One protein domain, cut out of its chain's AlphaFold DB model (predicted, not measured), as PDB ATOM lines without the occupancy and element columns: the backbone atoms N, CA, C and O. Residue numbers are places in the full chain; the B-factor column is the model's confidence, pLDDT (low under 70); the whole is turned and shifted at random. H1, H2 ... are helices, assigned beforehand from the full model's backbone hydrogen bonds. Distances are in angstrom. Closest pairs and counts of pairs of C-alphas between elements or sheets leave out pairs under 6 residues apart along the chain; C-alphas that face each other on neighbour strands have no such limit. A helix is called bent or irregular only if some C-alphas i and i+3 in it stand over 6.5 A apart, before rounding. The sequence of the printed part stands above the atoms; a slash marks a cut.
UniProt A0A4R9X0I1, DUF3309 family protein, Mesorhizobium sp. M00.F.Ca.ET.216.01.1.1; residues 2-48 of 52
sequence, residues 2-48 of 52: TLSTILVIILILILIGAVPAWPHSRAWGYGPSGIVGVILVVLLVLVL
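What this domain is: This is residues 2 to 48 of the 52 residues of the protein "DUF3309 family protein" of Mesorhizobium sp. M00.F.Ca.ET.216.01.1.1 (UniProt A0A4R9X0I1). Two long helices, H1 and H3, form the arms of a wide, open V, and the bottom of the V is a stretch of loop holding the four-residue helix H2. The arms have no contact with each other, and most of each stands free, so there is no packed core. The printed part has 47 residues with three named helices, in the order H1, H2, H3, and no named strand; the class is all helix. The whole is extended, with a radius of gyration of the C-alphas of 16.5 A, and the C-alphas span 54 by 24 by 11 A along their three main axes.

How they stand to each other: H1, residues 3 to 18, touches no helix but is near H2, residues 25 to 28. These two are close but not clearly touching, with 2 pairs of C-alphas within 8 A; their closest C-alphas are those of Ala 18 and Ser 25, 6.8 A apart. Their centres are 19.7 A apart. H3, residues 32 to 48, touches no helix. H2 and H3 are apart, though they follow each other in the chain. H1 and H3 are apart as well. Residues 2 to 15, of which 3 to 15 belong to H1, stand free, and so do residues 31 to 37, of which 32 to 37 belong to H3, and residues 39 to 48 of H3. In H1 and H3 every O i to N i+4 pair is within hydrogen-bond range; H2 is too short for such a pair, and its one O i to N i+3 pair is within range.

Where its parts are: H1 runs from Leu 3, with its C-alpha at (98.815, 83.444, 125.110), to Ala 18, 22.9 A from first to last C-alpha. H2 runs from Ser 25, with its C-alpha at (122.050, 84.395, 140.504), to Trp 28, 5.5 A from first to last C-alpha. H3 is the longest helix by residues, with 17; it runs from Pro 32 to Leu 48, 24.6 A from first to last C-alpha, and its last C-alpha is at (115.410, 82.301, 173.868). No helix is bent or irregular.

The domain as a whole: The two C-alphas farthest apart are those of the first and last printed residues, Thr 2 and Leu 48, at 54.3 A. The printed part has no cut. The link from H1 to H2, 6 residues, is short, and the link from H2 to H3, 3 residues, is tight; no link is long. The mean pLDDT of the printed part of this model is 78.9. It is under 70 in 14 residues, namely 20 to 30 and 32 to 34; the mean is 55 in H2, against 88 in H1 and 84 in H3.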
ATOM      1  N   THR A   2      99.497  80.302 121.439       86.06
ATOM      2  CA  THR A   2      98.422  80.843 122.288       86.06
ATOM      3  C   THR A   2      99.044  81.615 123.455       86.06
ATOM      4  O   THR A   2     100.149  81.291 123.892       86.06
ATOM      5  N   LEU A   3      98.357  82.643 123.962       90.62
ATOM      6  CA  LEU A   3      98.815  83.444 125.110       90.62
ATOM      7  C   LEU A   3      99.189  82.558 126.314       90.62
ATOM      8  O   LEU A   3     100.195  82.798 126.971       90.62
ATOM      9  N   SER A   4      98.425  81.482 126.534       90.69
ATOM     10  CA  SER A   4      98.694  80.466 127.557       90.69
ATOM     11  C   SER A   4     100.087  79.837 127.415       90.69
ATOM     12  O   SER A   4     100.843  79.785 128.382       90.69
ATOM     13  N   THR A   5     100.488  79.447 126.202       92.38
ATOM     14  CA  THR A   5     101.820  78.874 125.954       92.38
ATOM     15  C   THR A   5     102.942  79.866 126.270       92.38
ATOM     16  O   THR A   5     103.951  79.478 126.851       92.38
ATOM     17  N   ILE A   6     102.763  81.149 125.941       93.94
ATOM     18  CA  ILE A   6     103.758  82.199 126.224       93.94
ATOM     19  C   ILE A   6     103.917  82.399 127.737       93.94
ATOM     20  O   ILE A   6     105.041  82.464 128.231       93.94
ATOM     21  N   LEU A   7     102.808  82.435 128.481       93.19
ATOM     22  CA  LEU A   7     102.821  82.567 129.942       93.19
ATOM     23  C   LEU A   7     103.538  81.392 130.622       93.19
ATOM     24  O   LEU A   7     104.336  81.604 131.533       93.19
ATOM     25  N   VAL A   8     103.301  80.167 130.149       94.31
ATOM     26  CA  VAL A   8     103.980  78.966 130.657       94.31
ATOM     27  C   VAL A   8     105.488  79.028 130.397       94.31
ATOM     28  O   VAL A   8     106.274  78.715 131.288       94.31
ATOM     29  N   ILE A   9     105.910  79.484 129.215       94.94
ATOM     30  CA  ILE A   9     107.336  79.649 128.890       94.94
ATOM     31  C   ILE A   9     107.990  80.688 129.813       94.94
ATOM     32  O   ILE A   9     109.061  80.429 130.359       94.94
ATOM     33  N   ILE A  10     107.339  81.834 130.034       94.25
ATOM     34  CA  ILE A  10     107.838  82.882 130.941       94.25
ATOM     35  C   ILE A  10     107.980  82.344 132.371       94.25
ATOM     36  O   ILE A  10     109.009  82.567 133.009       94.25
ATOM     37  N   LEU A  11     106.987  81.593 132.856       91.62
ATOM     38  CA  LEU A  11     107.015  80.975 134.183       91.62
ATOM     39  C   LEU A  11     108.220  80.036 134.349       91.62
ATOM     40  O   LEU A  11     108.930  80.111 135.350       91.62
ATOM     41  N   ILE A  12     108.484  79.189 133.351       93.88
ATOM     42  CA  ILE A  12     109.621  78.260 133.362       93.88
ATOM     43  C   ILE A  12     110.956  79.022 133.380       93.88
ATOM     44  O   ILE A  12     111.850  78.669 134.151       93.88
ATOM     45  N   LEU A  13     111.094  80.087 132.584       89.50
ATOM     46  CA  LEU A  13     112.316  80.902 132.546       89.50
ATOM     47  C   LEU A  13     112.603  81.585 133.892       89.50
ATOM     48  O   LEU A  13     113.754  81.611 134.330       89.50
ATOM     49  N   ILE A  14     111.567  82.085 134.576       83.81
ATOM     50  CA  ILE A  14     111.690  82.683 135.915       83.81
ATOM     51  C   ILE A  14     112.166  81.642 136.934       83.81
ATOM     52  O   ILE A  14     113.089  81.919 137.702       83.81
ATOM     53  N   LEU A  15     111.583  80.438 136.923       83.75
ATOM     54  CA  LEU A  15     111.980  79.357 137.831       83.75
ATOM     55  C   LEU A  15     113.447  78.958 137.631       83.75
ATOM     56  O   LEU A  15     114.173  78.807 138.608       83.75
ATOM     57  N   ILE A  16     113.909  78.850 136.383       80.81
ATOM     58  CA  ILE A  16     115.307  78.513 136.063       80.81
ATOM     59  C   ILE A  16     116.272  79.635 136.483       80.81
ATOM     60  O   ILE A  16     117.366  79.345 136.971       80.81
ATOM     61  N   GLY A  17     115.880  80.901 136.317       71.62
ATOM     62  CA  GLY A  17     116.693  82.057 136.712       71.62
ATOM     63  C   GLY A  17     116.812  82.242 138.230       71.62
ATOM     64  O   GLY A  17     117.840  82.727 138.709       71.62
ATOM     65  N   ALA A  18     115.794  81.812 138.983       70.31
ATOM     66  CA  ALA A  18     115.757  81.875 140.444       70.31
ATOM     67  C   ALA A  18     116.610  80.792 141.129       70.31
ATOM     68  O   ALA A  18     116.968  80.940 142.298       70.31
ATOM     69  N   VAL A  19     116.963  79.709 140.424       71.69
ATOM     70  CA  VAL A  19     117.878  78.693 140.957       71.69
ATOM     71  C   VAL A  19     119.292  79.286 141.035       71.69
ATOM     72  O   VAL A  19     119.828  79.731 140.014       71.69
ATOM     73  N   PRO A  20     119.970  79.237 142.199       59.91
ATOM     74  CA  PRO A  20     121.316  79.787 142.382       59.91
ATOM     75  C   PRO A  20     122.422  78.917 141.739       59.91
ATOM     76  O   PRO A  20     123.515  78.770 142.283       59.91
ATOM     77  N   ALA A  21     122.165  78.333 140.564       67.50
ATOM     78  CA  ALA A  21     123.143  77.599 139.755       67.50
ATOM     79  C   ALA A  21     123.999  78.547 138.887       67.50
ATOM     80  O   ALA A  21     125.184  78.289 138.641       67.50
ATOM     81  N   TRP A  22     123.423  79.682 138.471       60.75
ATOM     82  CA  TRP A  22     124.057  80.655 137.580       60.75
ATOM     83  C   TRP A  22     124.961  81.625 138.358       60.75
ATOM     84  O   TRP A  22     124.537  82.144 139.390       60.75
ATOM     85  N   PRO A  23     126.173  81.951 137.867       56.47
ATOM     86  CA  PRO A  23     127.074  82.920 138.502       56.47
ATOM     87  C   PRO A  23     126.447  84.302 138.766       56.47
ATOM     88  O   PRO A  23     126.805  84.944 139.746       56.47
ATOM     89  N   HIS A  24     125.479  84.733 137.945       59.41
ATOM     90  CA  HIS A  24     124.717  85.976 138.144       59.41
ATOM     91  C   HIS A  24     123.651  85.861 139.258       59.41
ATOM     92  O   HIS A  24     123.471  86.798 140.029       59.41
ATOM     93  N   SER A  25     123.011  84.694 139.420       52.06
ATOM     94  CA  SER A  25     122.050  84.395 140.504       52.06
ATOM     95  C   SER A  25     122.731  84.138 141.857       52.06
ATOM     96  O   SER A  25     122.077  84.151 142.895       52.06
ATOM     97  N   ARG A  26     124.059  83.948 141.879       57.72
ATOM     98  CA  ARG A  26     124.859  83.865 143.120       57.72
ATOM     99  C   ARG A  26     125.020  85.224 143.811       57.72
ATOM    100  O   ARG A  26     125.165  85.264 145.028       57.72
ATOM    101  N   ALA A  27     124.943  86.328 143.061       56.72
ATOM    102  CA  ALA A  27     124.976  87.690 143.604       56.72
ATOM    103  C   ALA A  27     123.640  88.129 144.237       56.72
ATOM    104  O   ALA A  27     123.591  89.184 144.865       56.72
ATOM    105  N   TRP A  28     122.575  87.315 144.144       55.03
ATOM    106  CA  TRP A  28     121.378  87.501 144.974       55.03
ATOM    107  C   TRP A  28     121.661  87.272 146.464       55.03
ATOM    108  O   TRP A  28     120.907  87.786 147.278       55.03
ATOM    109  N   GLY A  29     122.744  86.561 146.816       64.81
ATOM    110  CA  GLY A  29     123.359  86.493 148.151       64.81
ATOM    111  C   GLY A  29     122.448  86.829 149.346       64.81
ATOM    112  O   GLY A  29     121.560  86.058 149.705       64.81
ATOM    113  N   TYR A  30     122.696  88.000 149.949       47.84
ATOM    114  CA  TYR A  30     121.978  88.618 151.078       47.84
ATOM    115  C   TYR A  30     120.809  89.539 150.659       47.84
ATOM    116  O   TYR A  30     120.435  90.446 151.400       47.84
ATOM    117  N   GLY A  31     120.233  89.339 149.472       70.19
ATOM    118  CA  GLY A  31     119.003  90.002 149.028       70.19
ATOM    119  C   GLY A  31     117.799  89.609 149.902       70.19
ATOM    120  O   GLY A  31     117.987  89.279 151.068       70.19
ATOM    121  N   PRO A  32     116.545  89.601 149.416       55.75
ATOM    122  CA  PRO A  32     115.374  89.334 150.271       55.75
ATOM    123  C   PRO A  32     115.515  88.099 151.194       55.75
ATOM    124  O   PRO A  32     115.045  88.125 152.328       55.75
ATOM    125  N   SER A  33     116.257  87.067 150.779       61.12
ATOM    126  CA  SER A  33     116.656  85.904 151.588       61.12
ATOM    127  C   SER A  33     117.581  86.204 152.783       61.12
ATOM    128  O   SER A  33     117.401  85.621 153.849       61.12
ATOM    129  N   GLY A  34     118.563  87.099 152.643       65.06
ATOM    130  CA  GLY A  34     119.489  87.479 153.716       65.06
ATOM    131  C   GLY A  34     118.822  88.319 154.798       65.06
ATOM    132  O   GLY A  34     119.043  88.078 155.980       65.06
ATOM    133  N   ILE A  35     117.944  89.245 154.404       77.94
ATOM    134  CA  ILE A  35     117.146  90.042 155.350       77.94
ATOM    135  C   ILE A  35     116.218  89.129 156.157       77.94
ATOM    136  O   ILE A  35     116.177  89.229 157.380       77.94
ATOM    137  N   VAL A  36     115.526  88.193 155.497       78.31
ATOM    138  CA  VAL A  36     114.675  87.207 156.185       78.31
ATOM    139  C   VAL A  36     115.502  86.319 157.119       78.31
ATOM    140  O   VAL A  36     115.098  86.107 158.259       78.31
ATOM    141  N   GLY A  37     116.680  85.857 156.691       81.19
ATOM    142  CA  GLY A  37     117.589  85.084 157.544       81.19
ATOM    143  C   GLY A  37     118.032  85.852 158.791       81.19
ATOM    144  O   GLY A  37     117.972  85.318 159.896       81.19
ATOM    145  N   VAL A  38     118.403  87.126 158.640       85.19
ATOM    146  CA  VAL A  38     118.780  87.997 159.765       85.19
ATOM    147  C   VAL A  38     117.600  88.211 160.715       85.19
ATOM    148  O   VAL A  38     117.770  88.082 161.926       85.19
ATOM    149  N   ILE A  39     116.396  88.468 160.192       90.38
ATOM    150  CA  ILE A  39     115.186  88.630 161.014       90.38
ATOM    151  C   ILE A  39     114.886  87.352 161.807       90.38
ATOM    152  O   ILE A  39     114.616  87.428 163.005       90.38
ATOM    153  N   LEU A  40     114.970  86.177 161.176       88.25
ATOM    154  CA  LEU A  40     114.731  84.896 161.848       88.25
ATOM    155  C   LEU A  40     115.736  84.636 162.972       88.25
ATOM    156  O   LEU A  40     115.340  84.188 164.048       88.25
ATOM    157  N   VAL A  41     117.014  84.960 162.760       91.25
ATOM    158  CA  VAL A  41     118.042  84.850 163.805       91.25
ATOM    159  C   VAL A  41     117.728  85.782 164.979       91.25
ATOM    160  O   VAL A  41     117.791  85.351 166.128       91.25
ATOM    161  N   VAL A  42     117.331  87.032 164.712       93.81
ATOM    162  CA  VAL A  42     116.957  87.996 165.763       93.81
ATOM    163  C   VAL A  42     115.750  87.510 166.569       93.81
ATOM    164  O   VAL A  42     115.785  87.546 167.798       93.81
ATOM    165  N   LEU A  43     114.702  87.015 165.909       93.69
ATOM    166  CA  LEU A  43     113.514  86.497 166.595       93.69
ATOM    167  C   LEU A  43     113.835  85.281 167.463       93.69
ATOM    168  O   LEU A  43     113.386  85.215 168.605       93.69
ATOM    169  N   LEU A  44     114.650  84.351 166.958       94.44
ATOM    170  CA  LEU A  44     115.079  83.179 167.718       94.44
ATOM    171  C   LEU A  44     115.791  83.590 169.015       94.44
ATOM    172  O   LEU A  44     115.494  83.074 170.088       94.44
ATOM    173  N   VAL A  45     116.698  84.562 168.918       95.75
ATOM    174  CA  VAL A  45     117.436  85.111 170.062       95.75
ATOM    175  C   VAL A  45     116.486  85.740 171.087       95.75
ATOM    176  O   VAL A  45     116.646  85.518 172.285       95.75
ATOM    177  N   LEU A  46     115.474  86.483 170.637       94.62
ATOM    178  CA  LEU A  46     114.502  87.122 171.526       94.62
ATOM    179  C   LEU A  46     113.589  86.113 172.243       94.62
ATOM    180  O   LEU A  46     113.356  86.275 173.442       94.62
ATOM    181  N   VAL A  47     113.147  85.055 171.554       93.81
ATOM    182  CA  VAL A  47     112.383  83.942 172.154       93.81
ATOM    183  C   VAL A  47     113.225  83.212 173.202       93.81
ATOM    184  O   VAL A  47     112.751  82.937 174.301       93.81
ATOM    185  N   LEU A  48     114.504  82.949 172.913       92.69
ATOM    186  CA  LEU A  48     115.410  82.301 173.868       92.69
ATOM    187  C   LEU A  48     115.686  83.164 175.111       92.69
ATOM    188  O   LEU A  48     115.932  82.627 176.187       92.69
TER     189      LEU A  48